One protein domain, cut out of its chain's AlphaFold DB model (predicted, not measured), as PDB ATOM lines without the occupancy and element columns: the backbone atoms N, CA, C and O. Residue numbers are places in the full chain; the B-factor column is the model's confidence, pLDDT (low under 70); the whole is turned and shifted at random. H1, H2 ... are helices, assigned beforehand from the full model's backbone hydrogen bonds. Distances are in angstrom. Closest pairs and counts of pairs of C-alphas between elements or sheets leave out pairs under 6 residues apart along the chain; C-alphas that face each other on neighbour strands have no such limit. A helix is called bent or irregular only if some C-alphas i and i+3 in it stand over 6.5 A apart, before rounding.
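This is residues 3 to 154 of the 154 residues of the protein "DUF4872 domain-containing protein" of Anaerolineales bacterium (UniProt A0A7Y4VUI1). Helix H5 folds back on itself as two arms, H5a and H5b, while H1 with H2 and H4 with H3 make two adjoining rows and long H6 runs beside H4 and H3. Residues 88 to 93, at the bend, stick out. The 152 printed residues have six named helices, H1 to H6 in order: all helix, loose with a radius of gyration of the C-alphas of 18.6 A, and flat, spanning 57 by 44 by 17 A.

H5, residues 71 to 114, one helix by its hydrogen bonds, is bent: C-alphas 89 and 92 are 9.6 A apart. Its arms, H5a to residue 89 and H5b from 92, touch, closest C-alphas Lys 83 and Ile 98, 5.8 A. H1, residues 3 to 15, touches H4, residues 55 to 65, closest C-alphas Phe 11 and Gly 62, 5.2 A. H2, residues 22 to 38, and H3, residues 43 to 53, form a hairpin, closest C-alphas Gly 29 and Ala 48, 4.1 A. H6, residues 120 to 153, touches H4 with residues 129 to 137 alone, closest C-alphas Leu 61 and His 133, 5.8 A. H2, H3, H4 and H6 form a bundle, helices side by side. O i to N i+4 pairs are within hydrogen-bond range throughout H1, H3, H4, H5a and H6, in 10 of 13 for H2 and 17 of 19 for H5b.

H6 is 48.8 A long and H5b 33.5 A. C-alpha 3 is at (10.193, 152.811, 4.685), C-alpha 153 at (15.434, 148.340, -37.391).

The C-alphas farthest apart, Gly 40 and Lys 114, are 57.4 A apart. The printed part has no cut and no long link; residue 154 is under pLDDT 70.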
ATOM      1  N   MET A   3       9.256 152.119   5.585       90.19
ATOM      2  CA  MET A   3      10.193 152.811   4.685       90.19
ATOM      3  C   MET A   3      11.581 152.155   4.630       90.19
ATOM      4  O   MET A   3      12.048 151.846   3.539       90.19
ATOM      5  N   PHE A   4      12.219 151.877   5.774       95.88
ATOM      6  CA  PHE A   4      13.558 151.265   5.797       95.88
ATOM      7  C   PHE A   4      13.612 149.929   5.047       95.88
ATOM      8  O   PHE A   4      14.508 149.708   4.236       95.88
ATOM      9  N   ALA A   5      12.628 149.053   5.281       94.94
ATOM     10  CA  ALA A   5      12.568 147.750   4.627       94.94
ATOM     11  C   ALA A   5      12.418 147.884   3.101       94.94
ATOM     12  O   ALA A   5      13.072 147.153   2.360       94.94
ATOM     13  N   GLY A   6      11.604 148.838   2.638       96.19
ATOM     14  CA  GLY A   6      11.455 149.133   1.212       96.19
ATOM     15  C   GLY A   6      12.754 149.631   0.573       96.19
ATOM     16  O   GLY A   6      13.148 149.128  -0.475       96.19
ATOM     17  N   LEU A   7      13.453 150.561   1.228       97.50
ATOM     18  CA  LEU A   7      14.710 151.129   0.727       97.50
ATOM     19  C   LEU A   7      15.838 150.089   0.677       97.50
ATOM     20  O   LEU A   7      16.532 149.981  -0.334       97.50
ATOM     21  N   ALA A   8      15.984 149.278   1.728       97.44
ATOM     22  CA  ALA A   8      16.972 148.201   1.767       97.44
ATOM     23  C   ALA A   8      16.685 147.114   0.716       97.44
ATOM     24  O   ALA A   8      17.609 146.634   0.060       97.44
ATOM     25  N   SER A   9      15.410 146.763   0.516       97.06
ATOM     26  CA  SER A   9      14.987 145.833  -0.540       97.06
ATOM     27  C   SER A   9      15.313 146.378  -1.934       97.06
ATOM     28  O   SER A   9      15.885 145.667  -2.758       97.06
ATOM     29  N   ALA A  10      15.021 147.656  -2.195       97.69
ATOM     30  CA  ALA A  10      15.351 148.294  -3.467       97.69
ATOM     31  C   ALA A  10      16.867 148.301  -3.730       97.69
ATOM     32  O   ALA A  10      17.292 147.967  -4.834       97.69
ATOM     33  N   PHE A  11      17.686 148.595  -2.714       98.38
ATOM     34  CA  PHE A  11      19.144 148.510  -2.826       98.38
ATOM     35  C   PHE A  11      19.608 147.089  -3.178       98.38
ATOM     36  O   PHE A  11      20.391 146.915  -4.108       98.38
ATOM     37  N   GLU A  12      19.093 146.065  -2.487       96.94
ATOM     38  CA  GLU A  12      19.431 144.664  -2.769       96.94
ATOM     39  C   GLU A  12      19.068 144.267  -4.207       96.94
ATOM     40  O   GLU A  12      19.865 143.619  -4.886       96.94
ATOM     41  N   ARG A  13      17.901 144.702  -4.699       96.50
ATOM     42  CA  ARG A  13      17.458 144.442  -6.077       96.50
ATOM     43  C   ARG A  13      18.326 145.129  -7.125       96.50
ATOM     44  O   ARG A  13      18.527 144.551  -8.183       96.50
ATOM     45  N   ILE A  14      18.836 146.325  -6.843       96.88
ATOM     46  CA  ILE A  14      19.720 147.046  -7.764       96.88
ATOM     47  C   ILE A  14      21.117 146.418  -7.755       96.88
ATOM     48  O   ILE A  14      21.660 146.109  -8.814       96.88
ATOM     49  N   GLU A  15      21.705 146.193  -6.582       96.12
ATOM     50  CA  GLU A  15      23.140 145.905  -6.483       96.12
ATOM     51  C   GLU A  15      23.506 144.420  -6.360       96.12
ATOM     52  O   GLU A  15      24.642 144.049  -6.658       96.12
ATOM     53  N   LEU A  16      22.601 143.566  -5.867       94.06
ATOM     54  CA  LEU A  16      22.985 142.254  -5.316       94.06
ATOM     55  C   LEU A  16      22.166 141.076  -5.855       94.06
ATOM     56  O   LEU A  16      22.617 139.935  -5.770       94.06
ATOM     57  N   PHE A  17      20.962 141.311  -6.379       89.81
ATOM     58  CA  PHE A  17      20.021 140.248  -6.746       89.81
ATOM     59  C   PHE A  17      20.290 139.682  -8.149       89.81
ATOM     60  O   PHE A  17      19.470 139.806  -9.054       89.81
ATOM     61  N   GLY A  18      21.475 139.097  -8.343       83.75
ATOM     62  CA  GLY A  18      21.884 138.514  -9.628       83.75
ATOM     63  C   GLY A  18      22.114 139.544 -10.736       83.75
ATOM     64  O   GLY A  18      22.198 139.181 -11.904       83.75
ATOM     65  N   THR A  19      22.214 140.827 -10.383       84.56
ATOM     66  CA  THR A  19      22.363 141.920 -11.347       84.56
ATOM     67  C   THR A  19      23.810 142.191 -11.747       84.56
ATOM     68  O   THR A  19      24.057 142.903 -12.709       84.56
ATOM     69  N   GLY A  20      24.790 141.680 -10.996       88.56
ATOM     70  CA  GLY A  20      26.188 142.095 -11.160       88.56
ATOM     71  C   GLY A  20      26.439 143.560 -10.768       88.56
ATOM     72  O   GLY A  20      27.489 144.104 -11.096       88.56
ATOM     73  N   GLY A  21      25.500 144.195 -10.057       94.25
ATOM     74  CA  GLY A  21      25.580 145.603  -9.675       94.25
ATOM     75  C   GLY A  21      24.846 146.539 -10.631       94.25
ATOM     76  O   GLY A  21      24.518 146.188 -11.768       94.25
ATOM     77  N   ALA A  22      24.562 147.746 -10.140       96.88
ATOM     78  CA  ALA A  22      23.952 148.833 -10.902       96.88
ATOM     79  C   ALA A  22      22.677 148.444 -11.678       96.88
ATOM     80  O   ALA A  22      22.371 149.067 -12.681       96.88
ATOM     81  N   SER A  23      21.917 147.438 -11.240       96.50
ATOM     82  CA  SER A  23      20.742 146.877 -11.919       96.50
ATOM     83  C   SER A  23      21.013 146.321 -13.333       96.50
ATOM     84  O   SER A  23      20.199 146.478 -14.242       96.50
ATOM     85  N   SER A  24      22.144 145.630 -13.503       97.00
ATOM     86  CA  SER A  24      22.485 144.796 -14.671       97.00
ATOM     87  C   SER A  24      22.892 145.517 -15.943       97.00
ATOM     88  O   SER A  24      23.107 144.865 -16.957       97.00
ATOM     89  N   ARG A  25      23.043 146.841 -15.935       97.62
ATOM     90  CA  ARG A  25      23.392 147.578 -17.162       97.62
ATOM     91  C   ARG A  25      24.798 147.252 -17.672       97.62
ATOM     92  O   ARG A  25      24.927 147.114 -18.882       97.62
ATOM     93  N   PRO A  26      25.822 147.029 -16.826       97.50
ATOM     94  CA  PRO A  26      27.094 146.492 -17.309       97.50
ATOM     95  C   PRO A  26      26.922 145.145 -18.026       97.50
ATOM     96  O   PRO A  26      27.275 145.035 -19.195       97.50
ATOM     97  N   LEU A  27      26.259 144.187 -17.367       97.06
ATOM     98  CA  LEU A  27      25.994 142.849 -17.907       97.06
ATOM     99  C   LEU A  27      25.182 142.890 -19.211       97.06
ATOM    100  O   LEU A  27      25.470 142.161 -20.155       97.06
ATOM    101  N   PHE A  28      24.169 143.754 -19.288       97.56
ATOM    102  CA  PHE A  28      23.368 143.926 -20.497       97.56
ATOM    103  C   PHE A  28      24.172 144.587 -21.627       97.56
ATOM    104  O   PHE A  28      23.981 144.252 -22.790       97.56
ATOM    105  N   GLY A  29      25.100 145.489 -21.298       97.75
ATOM    106  CA  GLY A  29      26.058 146.027 -22.259       97.75
ATOM    107  C   GLY A  29      26.962 144.942 -22.847       97.75
ATOM    108  O   GLY A  29      27.120 144.889 -24.062       97.75
ATOM    109  N   ASP A  30      27.495 144.049 -22.009       97.75
ATOM    110  CA  ASP A  30      28.309 142.910 -22.464       97.75
ATOM    111  C   ASP A  30      27.510 141.998 -23.404       97.75
ATOM    112  O   ASP A  30      27.968 141.675 -24.500       97.75
ATOM    113  N   PHE A  31      26.260 141.697 -23.040       97.44
ATOM    114  CA  PHE A  31      25.333 140.965 -23.902       97.44
ATOM    115  C   PHE A  31      25.135 141.637 -25.274       97.44
ATOM    116  O   PHE A  31      25.155 140.957 -26.299       97.44
ATOM    117  N   LEU A  32      24.949 142.960 -25.322       97.56
ATOM    118  CA  LEU A  32      24.752 143.682 -26.584       97.56
ATOM    119  C   LEU A  32      26.008 143.685 -27.470       97.56
ATOM    120  O   LEU A  32      25.883 143.600 -28.694       97.56
ATOM    121  N   ASP A  33      27.203 143.743 -26.879       97.25
ATOM    122  CA  ASP A  33      28.462 143.637 -27.625       97.25
ATOM    123  C   ASP A  33      28.645 142.248 -28.251       97.25
ATOM    124  O   ASP A  33      29.040 142.140 -29.416       97.25
ATOM    125  N   GLU A  34      28.314 141.185 -27.516       97.81
ATOM    126  CA  GLU A  34      28.325 139.818 -28.048       97.81
ATOM    127  C   GLU A  34      27.267 139.635 -29.145       97.81
ATOM    128  O   GLU A  34      27.555 139.101 -30.222       97.81
ATOM    129  N   ALA A  35      26.052 140.145 -28.924       96.44
ATOM    130  CA  ALA A  35      24.973 140.106 -29.907       96.44
ATOM    131  C   ALA A  35      25.337 140.864 -31.193       96.44
ATOM    132  O   ALA A  35      24.992 140.414 -32.289       96.44
ATOM    133  N   SER A  36      26.082 141.969 -31.086       96.25
ATOM    134  CA  SER A  36      26.609 142.714 -32.235       96.25
ATOM    135  C   SER A  36      27.385 141.809 -33.194       96.25
ATOM    136  O   SER A  36      27.270 141.964 -34.413       96.25
ATOM    137  N   LEU A  37      28.198 140.900 -32.650       95.69
ATOM    138  CA  LEU A  37      29.034 139.983 -33.418       95.69
ATOM    139  C   LEU A  37      28.199 138.857 -34.022       95.69
ATOM    140  O   LEU A  37      28.278 138.613 -35.223       95.69
ATOM    141  N   LEU A  38      27.377 138.203 -33.199       96.31
ATOM    142  CA  LEU A  38      26.590 137.037 -33.606       96.31
ATOM    143  C   LEU A  38      25.525 137.374 -34.655       96.31
ATOM    144  O   LEU A  38      25.235 136.555 -35.522       96.31
ATOM    145  N   LEU A  39      24.954 138.577 -34.583       94.62
ATOM    146  CA  LEU A  39      23.891 139.028 -35.483       94.62
ATOM    147  C   LEU A  39      24.408 139.857 -36.666       94.62
ATOM    148  O   LEU A  39      23.611 140.262 -37.509       94.62
ATOM    149  N   GLY A  40      25.711 140.161 -36.719       93.62
ATOM    150  CA  GLY A  40      26.276 141.045 -37.743       93.62
ATOM    151  C   GLY A  40      25.721 142.475 -37.696       93.62
ATOM    152  O   GLY A  40      25.644 143.136 -38.729       93.62
ATOM    153  N   LYS A  41      25.318 142.957 -36.511       94.12
ATOM    154  CA  LYS A  41      24.724 144.289 -36.295       94.12
ATOM    155  C   LYS A  41      25.669 145.179 -35.477       94.12
ATOM    156  O   LYS A  41      25.565 145.220 -34.250       94.12
ATOM    157  N   PRO A  42      26.605 145.908 -36.115       92.44
ATOM    158  CA  PRO A  42      27.621 146.688 -35.403       92.44
ATOM    159  C   PRO A  42      27.044 147.850 -34.582       92.44
ATOM    160  O   PRO A  42      27.635 148.228 -33.573       92.44
ATOM    161  N   THR A  43      25.874 148.370 -34.962       94.12
ATOM    162  CA  THR A  43      25.141 149.429 -34.244       94.12
ATOM    163  C   THR A  43      24.801 149.044 -32.800       94.12
ATOM    164  O   THR A  43      24.717 149.919 -31.940       94.12
ATOM    165  N   LEU A  44      24.693 147.745 -32.487       96.06
ATOM    166  CA  LEU A  44      24.453 147.275 -31.118       96.06
ATOM    167  C   LEU A  44      25.608 147.605 -30.156       96.06
ATOM    168  O   LEU A  44      25.352 147.762 -28.966       96.06
ATOM    169  N   ARG A  45      26.845 147.802 -30.640       95.31
ATOM    170  CA  ARG A  45      27.980 148.219 -29.785       95.31
ATOM    171  C   ARG A  45      27.843 149.645 -29.264       95.31
ATOM    172  O   ARG A  45      28.248 149.969 -28.144       95.31
ATOM    173  N   GLU A  46      27.258 150.521 -30.072       94.00
ATOM    174  CA  GLU A  46      26.968 151.888 -29.646       94.00
ATOM    175  C   GLU A  46      25.886 151.881 -28.562       94.00
ATOM    176  O   GLU A  46      26.029 152.549 -27.534       94.00
ATOM    177  N   SER A  47      24.845 151.059 -28.741       96.38
ATOM    178  CA  SER A  47      23.824 150.833 -27.715       96.38
ATOM    179  C   SER A  47      24.416 150.210 -26.447       96.38
ATOM    180  O   SER A  47      24.101 150.672 -25.353       96.38
ATOM    181  N   ALA A  48      25.324 149.237 -26.566       97.19
ATOM    182  CA  ALA A  48      26.031 148.641 -25.433       97.19
ATOM    183  C   ALA A  48      26.752 149.705 -24.595       97.19
ATOM    184  O   ALA A  48      26.586 149.768 -23.376       97.19
ATOM    185  N   SER A  49      27.497 150.597 -25.251       96.50
ATOM    186  CA  SER A  49      28.216 151.693 -24.591       96.50
ATOM    187  C   SER A  49      27.275 152.640 -23.837       96.50
ATOM    188  O   SER A  49      27.553 153.026 -22.701       96.50
ATOM    189  N   GLN A  50      26.129 152.977 -24.431       96.25
ATOM    190  CA  GLN A  50      25.131 153.852 -23.805       96.25
ATOM    191  C   GLN A  50      24.435 153.192 -22.619       96.25
ATOM    192  O   GLN A  50      24.260 153.827 -21.583       96.25
ATOM    193  N   ILE A  51      24.094 151.910 -22.736       97.88
ATOM    194  CA  ILE A  51      23.551 151.129 -21.626       97.88
ATOM    195  C   ILE A  51      24.556 151.099 -20.467       97.88
ATOM    196  O   ILE A  51      24.180 151.396 -19.332       97.88
ATOM    197  N   ARG A  52      25.844 150.820 -20.723       97.81
ATOM    198  CA  ARG A  52      26.880 150.838 -19.669       97.81
ATOM    199  C   ARG A  52      26.997 152.204 -18.996       97.81
ATOM    200  O   ARG A  52      27.174 152.267 -17.778       97.81
ATOM    201  N   ALA A  53      26.829 153.292 -19.748       97.62
ATOM    202  CA  ALA A  53      26.858 154.652 -19.213       97.62
ATOM    203  C   ALA A  53      25.726 154.950 -18.205       97.62
ATOM    204  O   ALA A  53      25.833 155.910 -17.444       97.62
ATOM    205  N   LEU A  54      24.679 154.115 -18.126       98.38
ATOM    206  CA  LEU A  54      23.628 154.226 -17.107       98.38
ATOM    207  C   LEU A  54      24.070 153.704 -15.731       98.38
ATOM    208  O   LEU A  54      23.472 154.063 -14.715       98.38
ATOM    209  N   ALA A  55      25.103 152.858 -15.663       98.19
ATOM    210  CA  ALA A  55      25.501 152.188 -14.424       98.19
ATOM    211  C   ALA A  55      25.824 153.155 -13.260       98.19
ATOM    212  O   ALA A  55      25.361 152.907 -12.138       98.19
ATOM    213  N   PRO A  56      26.526 154.288 -13.472       98.38
ATOM    214  CA  PRO A  56      26.753 155.269 -12.414       98.38
ATOM    215  C   PRO A  56      25.461 155.877 -11.852       98.38
ATOM    216  O   PRO A  56      25.393 156.127 -10.650       98.38
ATOM    217  N   LEU A  57      24.421 156.078 -12.675       98.62
ATOM    218  CA  LEU A  57      23.136 156.630 -12.222       98.62
ATOM    219  C   LEU A  57      22.421 155.659 -11.277       98.62
ATOM    220  O   LEU A  57      21.964 156.054 -10.204       98.62
ATOM    221  N   TRP A  58      22.393 154.378 -11.643       98.44
ATOM    222  CA  TRP A  58      21.821 153.319 -10.812       98.44
ATOM    223  C   TRP A  58      22.600 153.109  -9.515       98.44
ATOM    224  O   TRP A  58      21.995 153.006  -8.448       98.44
ATOM    225  N   THR A  59      23.931 153.158  -9.585       97.44
ATOM    226  CA  THR A  59      24.796 153.105  -8.397       97.44
ATOM    227  C   THR A  59      24.540 154.298  -7.469       97.44
ATOM    228  O   THR A  59      24.493 154.160  -6.244       97.44
ATOM    229  N   ALA A  60      24.345 155.493  -8.036       98.31
ATOM    230  CA  ALA A  60      24.026 156.695  -7.273       98.31
ATOM    231  C   ALA A  60      22.655 156.591  -6.586       98.31
ATOM    232  O   ALA A  60      22.548 156.941  -5.411       98.31
ATOM    233  N   LEU A  61      21.638 156.040  -7.261       98.62
ATOM    234  CA  LEU A  61      20.353 155.723  -6.626       98.62
ATOM    235  C   LEU A  61      20.536 154.723  -5.473       98.62
ATOM    236  O   LEU A  61      19.992 154.938  -4.394       98.62
ATOM    237  N   GLY A  62      21.349 153.677  -5.658       97.50
ATOM    238  CA  GLY A  62      21.698 152.726  -4.598       97.50
ATOM    239  C   GLY A  62      22.264 153.407  -3.346       97.50
ATOM    240  O   GLY A  62      21.826 153.132  -2.227       97.50
ATOM    241  N   LYS A  63      23.189 154.358  -3.523       97.50
ATOM    242  CA  LYS A  63      23.730 155.169  -2.418       97.50
ATOM    243  C   LYS A  63      22.667 156.061  -1.774       97.50
ATOM    244  O   LYS A  63      22.637 156.145  -0.551       97.50
ATOM    245  N   ALA A  64      21.789 156.673  -2.568       98.38
ATOM    246  CA  ALA A  64      20.717 157.539  -2.079       98.38
ATOM    247  C   ALA A  64      19.621 156.781  -1.307       98.38
ATOM    248  O   ALA A  64      19.015 157.345  -0.398       98.38
ATOM    249  N   LEU A  65      19.368 155.507  -1.633       98.25
ATOM    250  CA  LEU A  65      18.435 154.643  -0.894       98.25
ATOM    251  C   LEU A  65      18.919 154.367   0.534       98.25
ATOM    252  O   LEU A  65      18.109 154.282   1.457       98.25
ATOM    253  N   LEU A  66      20.234 154.222   0.708       98.06
ATOM    254  CA  LEU A  66      20.881 153.939   1.985       98.06
ATOM    255  C   LEU A  66      22.022 154.937   2.255       98.06
ATOM    256  O   LEU A  66      23.182 154.538   2.139       98.06
ATOM    257  N   PRO A  67      21.715 156.212   2.571       97.69
ATOM    258  CA  PRO A  67      22.685 157.311   2.611       97.69
ATOM    259  C   PRO A  67      23.728 157.184   3.734       97.69
ATOM    260  O   PRO A  67      23.518 156.478   4.723       97.69
ATOM    261  N   ASP A  68      24.862 157.876   3.577       97.00
ATOM    262  CA  ASP A  68      25.985 157.843   4.529       97.00
ATOM    263  C   ASP A  68      25.712 158.646   5.806       97.00
ATOM    264  O   ASP A  68      26.241 158.321   6.870       97.00
ATOM    265  N   GLU A  69      24.859 159.662   5.694       95.94
ATOM    266  CA  GLU A  69      24.451 160.582   6.753       95.94
ATOM    267  C   GLU A  69      23.609 159.883   7.831       95.94
ATOM    268  O   GLU A  69      23.520 160.364   8.958       95.94
ATOM    269  N   LEU A  70      23.017 158.725   7.508       95.75
ATOM    270  CA  LEU A  70      22.238 157.908   8.433       95.75
ATOM    271  C   LEU A  70      23.033 156.644   8.799       95.75
ATOM    272  O   LEU A  70      23.061 155.691   8.012       95.75
ATOM    273  N   PRO A  71      23.641 156.570  10.001       96.88
ATOM    274  CA  PRO A  71      24.602 155.518  10.339       96.88
ATOM    275  C   PRO A  71      24.093 154.089  10.111       96.88
ATOM    276  O   PRO A  71      24.808 153.257   9.555       96.88
ATOM    277  N   LEU A  72      22.836 153.801  10.471       97.44
ATOM    278  CA  LEU A  72      22.246 152.467  10.298       97.44
ATOM    279  C   LEU A  72      21.913 152.124   8.836       97.44
ATOM    280  O   LEU A  72      21.904 150.945   8.471       97.44
ATOM    281  N   PHE A  73      21.661 153.123   7.986       97.94
ATOM    282  CA  PHE A  73      21.467 152.916   6.548       97.94
ATOM    283  C   PHE A  73      22.809 152.599   5.892       97.94
ATOM    284  O   PHE A  73      22.934 151.577   5.214       97.94
ATOM    285  N   LYS A  74      23.831 153.414   6.180       98.44
ATOM    286  CA  LYS A  74      25.214 153.174   5.762       98.44
ATOM    287  C   LYS A  74      25.696 151.782   6.151       98.44
ATOM    288  O   LYS A  74      26.194 151.042   5.303       98.44
ATOM    289  N   GLU A  75      25.527 151.420   7.422       98.69
ATOM    290  CA  GLU A  75      25.954 150.122   7.938       98.69
ATOM    291  C   GLU A  75      25.233 148.984   7.208       98.69
ATOM    292  O   GLU A  75      25.867 148.023   6.779       98.69
ATOM    293  N   THR A  76      23.922 149.115   6.993       98.56
ATOM    294  CA  THR A  76      23.126 148.128   6.250       98.56
ATOM    295  C   THR A  76      23.669 147.928   4.837       98.56
ATOM    296  O   THR A  76      23.919 146.791   4.437       98.56
ATOM    297  N   ARG A  77      23.931 149.020   4.111       98.38
ATOM    298  CA  ARG A  77      24.511 148.998   2.759       98.38
ATOM    299  C   ARG A  77      25.858 148.273   2.735       98.38
ATOM    300  O   ARG A  77      26.070 147.375   1.925       98.38
ATOM    301  N   GLN A  78      26.753 148.627   3.655       98.56
ATOM    302  CA  GLN A  78      28.086 148.029   3.765       98.56
ATOM    303  C   GLN A  78      28.030 146.544   4.135       98.56
ATOM    304  O   GLN A  78      28.758 145.743   3.559       98.56
ATOM    305  N   LEU A  79      27.149 146.158   5.058       98.75
ATOM    306  CA  LEU A  79      26.946 144.763   5.447       98.75
ATOM    307  C   LEU A  79      26.405 143.923   4.288       98.75
ATOM    308  O   LEU A  79      26.851 142.794   4.091       98.75
ATOM    309  N   MET A  80      25.465 144.463   3.511       98.25
ATOM    310  CA  MET A  80      24.911 143.781   2.344       98.25
ATOM    311  C   MET A  80      25.964 143.571   1.243       98.25
ATOM    312  O   MET A  80      26.050 142.468   0.703       98.25
ATOM    313  N   LEU A  81      26.805 144.576   0.974       97.56
ATOM    314  CA  LEU A  81      27.940 144.460   0.047       97.56
ATOM    315  C   LEU A  81      28.994 143.472   0.565       97.56
ATOM    316  O   LEU A  81      29.372 142.546  -0.139       97.56
ATOM    317  N   LYS A  82      29.377 143.575   1.841       98.06
ATOM    318  CA  LYS A  82      30.340 142.657   2.463       98.06
ATOM    319  C   LYS A  82      29.869 141.203   2.432       98.06
ATOM    320  O   LYS A  82      30.674 140.306   2.218       98.06
ATOM    321  N   LYS A  83      28.573 140.955   2.658       97.19
ATOM    322  CA  LYS A  83      27.970 139.615   2.546       97.19
ATOM    323  C   LYS A  83      28.199 139.030   1.151       97.19
ATOM    324  O   LYS A  83      28.560 137.865   1.036       97.19
ATOM    325  N   ARG A  84      27.947 139.838   0.121       95.88
ATOM    326  CA  ARG A  84      28.122 139.473  -1.285       95.88
ATOM    327  C   ARG A  84      29.594 139.170  -1.587       95.88
ATOM    328  O   ARG A  84      29.879 138.104  -2.115       95.88
ATOM    329  N   ASP A  85      30.505 140.050  -1.179       96.25
ATOM    330  CA  ASP A  85      31.945 139.892  -1.431       96.25
ATOM    331  C   ASP A  85      32.498 138.632  -0.753       96.25
ATOM    332  O   ASP A  85      33.147 137.813  -1.390       96.25
ATOM    333  N   LEU A  86      32.122 138.395   0.509       97.38
ATOM    334  CA  LEU A  86      32.480 137.174   1.236       97.38
ATOM    335  C   LEU A  86      32.013 135.898   0.529       97.38
ATOM    336  O   LEU A  86      32.745 134.909   0.508       97.38
ATOM    337  N   PHE A  87      30.796 135.908  -0.017       95.12
ATOM    338  CA  PHE A  87      30.268 134.764  -0.751       95.12
ATOM    339  C   PHE A  87      31.048 134.523  -2.048       95.12
ATOM    340  O   PHE A  87      31.402 133.382  -2.327       95.12
ATOM    341  N   TRP A  88      31.369 135.574  -2.809       93.88
ATOM    342  CA  TRP A  88      32.164 135.429  -4.032       93.88
ATOM    343  C   TRP A  88      33.600 134.983  -3.774       93.88
ATOM    344  O   TRP A  88      34.113 134.147  -4.510       93.88
ATOM    345  N   GLU A  89      34.243 135.514  -2.740       96.50
ATOM    346  CA  GLU A  89      35.652 135.233  -2.459       96.50
ATOM    347  C   GLU A  89      35.870 133.866  -1.806       96.50
ATOM    348  O   GLU A  89      36.888 133.220  -2.051       96.50
ATOM    349  N   LYS A  90      34.953 133.434  -0.931       96.75
ATOM    350  CA  LYS A  90      35.175 132.269  -0.056       96.75
ATOM    351  C   LYS A  90      34.111 131.182  -0.163       96.75
ATOM    352  O   LYS A  90      34.287 130.126   0.449       96.75
ATOM    353  N   GLY A  91      33.003 131.430  -0.864       94.81
ATOM    354  CA  GLY A  91      31.862 130.518  -0.916       94.81
ATOM    355  C   GLY A  91      31.421 130.076   0.484       94.81
ATOM    356  O   GLY A  91      31.252 130.893   1.396       94.81
ATOM    357  N   ASP A  92      31.310 128.762   0.676       94.31
ATOM    358  CA  ASP A  92      30.886 128.146   1.939       94.31
ATOM    359  C   ASP A  92      31.824 128.445   3.120       94.31
ATOM    360  O   ASP A  92      31.384 128.459   4.277       94.31
ATOM    361  N   GLY A  93      33.096 128.765   2.857       96.69
ATOM    362  CA  GLY A  93      34.076 129.127   3.882       96.69
ATOM    363  C   GLY A  93      33.713 130.390   4.673       96.69
ATOM    364  O   GLY A  93      34.167 130.546   5.802       96.69
ATOM    365  N   ALA A  94      32.857 131.267   4.133       97.44
ATOM    366  CA  ALA A  94      32.388 132.481   4.810       97.44
ATOM    367  C   ALA A  94      31.098 132.297   5.632       97.44
ATOM    368  O   ALA A  94      30.524 133.278   6.118       97.44
ATOM    369  N   THR A  95      30.599 131.064   5.791       97.25
ATOM    370  CA  THR A  95      29.292 130.785   6.415       97.25
ATOM    371  C   THR A  95      29.120 131.459   7.781       97.25
ATOM    372  O   THR A  95      28.062 132.022   8.075       97.25
ATOM    373  N   ASN A  96      30.146 131.430   8.636       97.81
ATOM    374  CA  ASN A  96      30.058 131.991   9.984       97.81
ATOM    375  C   ASN A  96      30.004 133.525   9.967       97.81
ATOM    376  O   ASN A  96      29.217 134.126  10.703       97.81
ATOM    377  N   GLU A  97      30.795 134.174   9.116       98.19
ATOM    378  CA  GLU A  97      30.766 135.621   8.913       98.19
ATOM    379  C   GLU A  97      29.428 136.080   8.326       98.19
ATOM    380  O   GLU A  97      28.838 137.041   8.826       98.19
ATOM    381  N   ILE A  98      28.900 135.365   7.331       98.12
ATOM    382  CA  ILE A  98      27.601 135.671   6.719       98.12
ATOM    383  C   ILE A  98      26.470 135.541   7.748       98.12
ATOM    384  O   ILE A  98      25.618 136.429   7.830       98.12
ATOM    385  N   LYS A  99      26.490 134.507   8.603       98.25
ATOM    386  CA  LYS A  99      25.528 134.364   9.713       98.25
ATOM    387  C   LYS A  99      25.574 135.555  10.676       98.25
ATOM    388  O   LYS A  99      24.523 136.064  11.067       98.25
ATOM    389  N   LYS A 100      26.771 136.043  11.028       98.62
ATOM    390  CA  LYS A 100      26.935 137.247  11.868       98.62
ATOM    391  C   LYS A 100      26.363 138.492  11.184       98.62
ATOM    392  O   LYS A 100      25.659 139.270  11.825       98.62
ATOM    393  N   ILE A 101      26.610 138.654   9.883       98.62
ATOM    394  CA  ILE A 101      26.049 139.759   9.096       98.62
ATOM    395  C   ILE A 101      24.517 139.697   9.080       98.62
ATOM    396  O   ILE A 101      23.865 140.705   9.348       98.62
ATOM    397  N   HIS A 102      23.923 138.527   8.830       98.38
ATOM    398  CA  HIS A 102      22.464 138.349   8.866       98.38
ATOM    399  C   HIS A 102      21.877 138.708  10.231       98.38
ATOM    400  O   HIS A 102      20.867 139.410  10.300       98.38
ATOM    401  N   ALA A 103      22.519 138.272  11.318       98.62
ATOM    402  CA  ALA A 103      22.096 138.619  12.670       98.62
ATOM    403  C   ALA A 103      22.125 140.141  12.900       98.62
ATOM    404  O   ALA A 103      21.163 140.696  13.438       98.62
ATOM    405  N   ARG A 104      23.178 140.829  12.436       98.62
ATOM    406  CA  ARG A 104      23.285 142.289  12.548       98.62
ATOM    407  C   ARG A 104      22.233 143.015  11.710       98.62
ATOM    408  O   ARG A 104      21.550 143.881  12.245       98.62
ATOM    409  N   LEU A 105      22.031 142.623  10.453       98.44
ATOM    410  CA  LEU A 105      20.987 143.187   9.587       98.44
ATOM    411  C   LEU A 105      19.587 143.019  10.204       98.44
ATOM    412  O   LEU A 105      18.786 143.955  10.206       98.44
ATOM    413  N   LYS A 106      19.309 141.855  10.805       98.06
ATOM    414  CA  LYS A 106      18.057 141.605  11.534       98.06
ATOM    415  C   LYS A 106      17.907 142.520  12.753       98.06
ATOM    416  O   LYS A 106      16.806 142.997  13.016       98.06
ATOM    417  N   ALA A 107      18.987 142.772  13.493       98.12
ATOM    418  CA  ALA A 107      18.973 143.691  14.628       98.12
ATOM    419  C   ALA A 107      18.719 145.143  14.189       98.12
ATOM    420  O   ALA A 107      17.856 145.797  14.768       98.12
ATOM    421  N   ILE A 108      19.393 145.613  13.132       97.81
ATOM    422  CA  ILE A 108      19.166 146.951  12.564       97.81
ATOM    423  C   ILE A 108      17.704 147.106  12.153       97.81
ATOM    424  O   ILE A 108      17.060 148.075  12.541       97.81
ATOM    425  N   ARG A 109      17.139 146.122  11.445       96.25
ATOM    426  CA  ARG A 109      15.727 146.157  11.049       96.25
ATOM    427  C   ARG A 109      14.788 146.325  12.246       96.25
ATOM    428  O   ARG A 109      13.896 147.161  12.185       96.25
ATOM    429  N   LYS A 110      15.012 145.587  13.338       95.81
ATOM    430  CA  LYS A 110      14.211 145.727  14.566       95.81
ATOM    431  C   LYS A 110      14.336 147.117  15.193       95.81
ATOM    432  O   LYS A 110      13.336 147.654  15.658       95.81
ATOM    433  N   ILE A 111      15.542 147.693  15.204       96.00
ATOM    434  CA  ILE A 111      15.768 149.066  15.681       96.00
ATOM    435  C   ILE A 111      14.958 150.039  14.821       96.00
ATOM    436  O   ILE A 111      14.142 150.773  15.357       96.00
ATOM    437  N   MET A 112      15.090 149.956  13.498       95.31
ATOM    438  CA  MET A 112      14.409 150.829  12.534       95.31
ATOM    439  C   MET A 112      12.878 150.692  12.537       95.31
ATOM    440  O   MET A 112      12.160 151.632  12.192       95.31
ATOM    441  N   GLU A 113      12.358 149.513  12.885       92.38
ATOM    442  CA  GLU A 113      10.922 149.277  13.048       92.38
ATOM    443  C   GLU A 113      10.374 149.953  14.311       92.38
ATOM    444  O   GLU A 113       9.267 150.495  14.256       92.38
ATOM    445  N   LYS A 114      11.151 149.935  15.402       93.06
ATOM    446  CA  LYS A 114      10.796 150.511  16.705       93.06
ATOM    447  C   LYS A 114      11.008 152.025  16.762       93.06
ATOM    448  O   LYS A 114      10.142 152.729  17.265       93.06
ATOM    449  N   ASP A 115      12.151 152.494  16.280       91.12
ATOM    450  CA  ASP A 115      12.623 153.870  16.405       91.12
ATOM    451  C   ASP A 115      13.238 154.315  15.074       91.12
ATOM    452  O   ASP A 115      14.395 154.036  14.750       91.12
ATOM    453  N   PHE A 116      12.395 154.908  14.231       93.12
ATOM    454  CA  PHE A 116      12.804 155.349  12.907       93.12
ATOM    455  C   PHE A 116      13.418 156.754  13.014       93.12
ATOM    456  O   PHE A 116      12.725 157.661  13.465       93.12
ATOM    457  N   PRO A 117      14.668 156.964  12.559       91.81
ATOM    458  CA  PRO A 117      15.456 158.148  12.902       91.81
ATOM    459  C   PRO A 117      15.063 159.419  12.143       91.81
ATOM    460  O   PRO A 117      15.636 160.465  12.411       91.81
ATOM    461  N   LEU A 118      14.141 159.339  11.175       94.56
ATOM    462  CA  LEU A 118      13.717 160.496  10.390       94.56
ATOM    463  C   LEU A 118      12.350 160.996  10.845       94.56
ATOM    464  O   LEU A 118      11.376 160.232  10.893       94.56
ATOM    465  N   SER A 119      12.273 162.305  11.052       94.88
ATOM    466  CA  SER A 119      11.020 163.051  11.096       94.88
ATOM    467  C   SER A 119      10.278 162.978   9.756       94.88
ATOM    468  O   SER A 119      10.812 162.551   8.729       94.88
ATOM    469  N   ASP A 120       9.026 163.431   9.732       94.38
ATOM    470  CA  ASP A 120       8.236 163.453   8.495       94.38
ATOM    471  C   ASP A 120       8.810 164.406   7.438       94.38
ATOM    472  O   ASP A 120       8.732 164.110   6.244       94.38
ATOM    473  N   VAL A 121       9.440 165.503   7.871       96.94
ATOM    474  CA  VAL A 121      10.112 166.471   6.991       96.94
ATOM    475  C   VAL A 121      11.352 165.848   6.354       96.94
ATOM    476  O   VAL A 121      11.506 165.894   5.134       96.94
ATOM    477  N   GLU A 122      12.204 165.192   7.143       96.31
ATOM    478  CA  GLU A 122      13.403 164.526   6.618       96.31
ATOM    479  C   GLU A 122      13.040 163.329   5.731       96.31
ATOM    480  O   GLU A 122      13.642 163.114   4.680       96.31
ATOM    481  N   ALA A 123      12.001 162.574   6.099       95.44
ATOM    482  CA  ALA A 123      11.483 161.493   5.271       95.44
ATOM    483  C   ALA A 123      10.908 162.010   3.940       95.44
ATOM    484  O   ALA A 123      11.007 161.326   2.917       95.44
ATOM    485  N   LEU A 124      10.297 163.200   3.919       96.81
ATOM    486  CA  LEU A 124       9.857 163.854   2.685       96.81
ATOM    487  C   LEU A 124      11.046 164.285   1.821       96.81
ATOM    488  O   LEU A 124      11.046 163.974   0.630       96.81
ATOM    489  N   ALA A 125      12.059 164.913   2.419       97.19
ATOM    490  CA  ALA A 125      13.279 165.316   1.723       97.19
ATOM    491  C   ALA A 125      13.998 164.111   1.094       97.19
ATOM    492  O   ALA A 125      14.358 164.145  -0.082       97.19
ATOM    493  N   LEU A 126      14.105 162.992   1.824       97.06
ATOM    494  CA  LEU A 126      14.657 161.746   1.290       97.06
ATOM    495  C   LEU A 126      13.865 161.259   0.066       97.06
ATOM    496  O   LEU A 126      14.455 160.933  -0.960       97.06
ATOM    497  N   LYS A 127      12.527 161.248   0.129       97.56
ATOM    498  CA  LYS A 127      11.682 160.852  -1.013       97.56
ATOM    499  C   LYS A 127      11.855 161.780  -2.220       97.56
ATOM    500  O   LYS A 127      11.851 161.295  -3.348       97.56
ATOM    501  N   GLN A 128      11.993 163.087  -2.001       98.44
ATOM    502  CA  GLN A 128      12.237 164.057  -3.074       98.44
ATOM    503  C   GLN A 128      13.596 163.819  -3.738       98.44
ATOM    504  O   GLN A 128      13.653 163.721  -4.961       98.44
ATOM    505  N   ASN A 129      14.645 163.597  -2.945       98.31
ATOM    506  CA  ASN A 129      15.960 163.228  -3.462       98.31
ATOM    507  C   ASN A 129      15.901 161.932  -4.296       98.31
ATOM    508  O   ASN A 129      16.384 161.880  -5.425       98.31
ATOM    509  N   LEU A 130      15.229 160.888  -3.794       98.56
ATOM    510  CA  LEU A 130      15.045 159.636  -4.540       98.56
ATOM    511  C   LEU A 130      14.278 159.844  -5.852       98.56
ATOM    512  O   LEU A 130      14.649 159.268  -6.874       98.56
ATOM    513  N   ARG A 131      13.240 160.690  -5.848       98.62
ATOM    514  CA  ARG A 131      12.503 161.061  -7.063       98.62
ATOM    515  C   ARG A 131      13.430 161.683  -8.105       98.62
ATOM    516  O   ARG A 131      13.308 161.340  -9.276       98.62
ATOM    517  N   GLU A 132      14.339 162.571  -7.713       98.75
ATOM    518  CA  GLU A 132      15.283 163.190  -8.652       98.75
ATOM    519  C   GLU A 132      16.211 162.164  -9.303       98.75
ATOM    520  O   GLU A 132      16.390 162.188 -10.521       98.75
ATOM    521  N   HIS A 133      16.744 161.218  -8.525       98.75
ATOM    522  CA  HIS A 133      17.530 160.111  -9.074       98.75
ATOM    523  C   HIS A 133      16.717 159.269 -10.065       98.75
ATOM    524  O   HIS A 133      17.205 158.974 -11.155       98.75
ATOM    525  N   ILE A 134      15.477 158.916  -9.713       98.69
ATOM    526  CA  ILE A 134      14.594 158.107 -10.566       98.69
ATOM    527  C   ILE A 134      14.269 158.831 -11.875       98.69
ATOM    528  O   ILE A 134      14.307 158.203 -12.928       98.69
ATOM    529  N   LEU A 135      13.984 160.135 -11.839       98.75
ATOM    530  CA  LEU A 135      13.695 160.908 -13.051       98.75
ATOM    531  C   LEU A 135      14.917 161.016 -13.968       98.75
ATOM    532  O   LEU A 135      14.795 160.798 -15.167       98.75
ATOM    533  N   ARG A 136      16.110 161.257 -13.409       98.69
ATOM    534  CA  ARG A 136      17.356 161.273 -14.194       98.69
ATOM    535  C   ARG A 136      17.633 159.924 -14.856       98.69
ATOM    536  O   ARG A 136      18.034 159.881 -16.013       98.69
ATOM    537  N   ILE A 137      17.415 158.833 -14.120       98.62
ATOM    538  CA  ILE A 137      17.515 157.474 -14.656       98.62
ATOM    539  C   ILE A 137      16.498 157.275 -15.776       98.62
ATOM    540  O   ILE A 137      16.883 156.837 -16.849       98.62
ATOM    541  N   HIS A 138      15.229 157.622 -15.549       98.56
ATOM    542  CA  HIS A 138      14.165 157.493 -16.542       98.56
ATOM    543  C   HIS A 138      14.523 158.197 -17.854       98.56
ATOM    544  O   HIS A 138      14.422 157.590 -18.918       98.56
ATOM    545  N   ASP A 139      14.965 159.453 -17.786       98.44
ATOM    546  CA  ASP A 139      15.268 160.238 -18.982       98.44
ATOM    547  C   ASP A 139      16.445 159.632 -19.762       98.44
ATOM    548  O   ASP A 139      16.365 159.478 -20.983       98.44
ATOM    549  N   ALA A 140      17.494 159.199 -19.056       98.25
ATOM    550  CA  ALA A 140      18.655 158.551 -19.663       98.25
ATOM    551  C   ALA A 140      18.333 157.150 -20.226       98.25
ATOM    552  O   ALA A 140      18.767 156.810 -21.328       98.25
ATOM    553  N   GLU A 141      17.548 156.335 -19.509       98.12
ATOM    554  CA  GLU A 141      17.116 155.013 -19.983       98.12
ATOM    555  C   GLU A 141      16.241 155.140 -21.227       98.12
ATOM    556  O   GLU A 141      16.432 154.396 -22.186       98.12
ATOM    557  N   LYS A 142      15.314 156.104 -21.246       98.12
ATOM    558  CA  LYS A 142      14.441 156.345 -22.396       98.12
ATOM    559  C   LYS A 142      15.248 156.647 -23.655       98.12
ATOM    560  O   LYS A 142      14.939 156.113 -24.722       98.12
ATOM    561  N   GLU A 143      16.285 157.475 -23.543       96.94
ATOM    562  CA  GLU A 143      17.178 157.766 -24.665       96.94
ATOM    563  C   GLU A 143      17.932 156.511 -25.130       96.94
ATOM    564  O   GLU A 143      17.936 156.206 -26.325       96.94
ATOM    565  N   ALA A 144      18.526 155.759 -24.197       96.81
ATOM    566  CA  ALA A 144      19.287 154.551 -24.508       96.81
ATOM    567  C   ALA A 144      18.414 153.465 -25.164       96.81
ATOM    568  O   ALA A 144      18.814 152.872 -26.166       96.81
ATOM    569  N   ILE A 145      17.197 153.248 -24.655       95.94
ATOM    570  CA  ILE A 145      16.232 152.285 -25.208       95.94
ATOM    571  C   ILE A 145      15.783 152.714 -26.605       95.94
ATOM    572  O   ILE A 145      15.815 151.900 -27.522       95.94
ATOM    573  N   THR A 146      15.465 153.996 -26.811       96.06
ATOM    574  CA  THR A 146      15.080 154.512 -28.140       96.06
ATOM    575  C   THR A 146      16.176 154.257 -29.182       96.06
ATOM    576  O   THR A 146      15.900 153.973 -30.349       96.06
ATOM    577  N   LYS A 147      17.449 154.377 -28.788       93.38
ATOM    578  CA  LYS A 147      18.587 154.101 -29.675       93.38
ATOM    579  C   LYS A 147      18.776 152.604 -29.917       93.38
ATOM    580  O   LYS A 147      19.036 152.218 -31.053       93.38
ATOM    581  N   LEU A 148      18.590 151.776 -28.890       95.62
ATOM    582  CA  LEU A 148      18.611 150.320 -29.025       95.62
ATOM    583  C   LEU A 148      17.518 149.819 -29.981       95.62
ATOM    584  O   LEU A 148      17.807 149.015 -30.861       95.62
ATOM    585  N   GLU A 149      16.290 150.327 -29.872       94.12
ATOM    586  CA  GLU A 149      15.188 149.987 -30.786       94.12
ATOM    587  C   GLU A 149      15.555 150.280 -32.247       94.12
ATOM    588  O   GLU A 149      15.364 149.442 -33.128       94.12
ATOM    589  N   LYS A 150      16.163 151.443 -32.507       92.69
ATOM    590  CA  LYS A 150      16.637 151.811 -33.849       92.69
ATOM    591  C   LYS A 150      17.752 150.898 -34.356       92.69
ATOM    592  O   LYS A 150      17.792 150.621 -35.550       92.69
ATOM    593  N   ALA A 151      18.628 150.410 -33.476       90.25
ATOM    594  CA  ALA A 151      19.715 149.508 -33.853       90.25
ATOM    595  C   ALA A 151      19.219 148.143 -34.369       90.25
ATOM    596  O   ALA A 151      19.945 147.481 -35.107       90.25
ATOM    597  N   PHE A 152      17.992 147.735 -34.027       81.31
ATOM    598  CA  PHE A 152      17.363 146.528 -34.576       81.31
ATOM    599  C   PHE A 152      16.633 146.755 -35.906       81.31
ATOM    600  O   PHE A 152      16.489 145.806 -36.677       81.31
ATOM    601  N   LEU A 153      16.176 147.982 -36.174       79.69
ATOM    602  CA  LEU A 153      15.434 148.340 -37.391       79.69
ATOM    603  C   LEU A 153      16.336 148.628 -38.603       79.69
ATOM    604  O   LEU A 153      15.845 148.630 -39.730       79.69
ATOM    605  N   LEU A 154      17.626 148.876 -38.363       57.78
ATOM    606  CA  LEU A 154      18.685 149.056 -39.365       57.78
ATOM    607  C   LEU A 154      19.480 147.758 -39.535       57.78
ATOM    608  O   LEU A 154      19.872 147.443 -40.675       57.78
TER     609      LEU A 154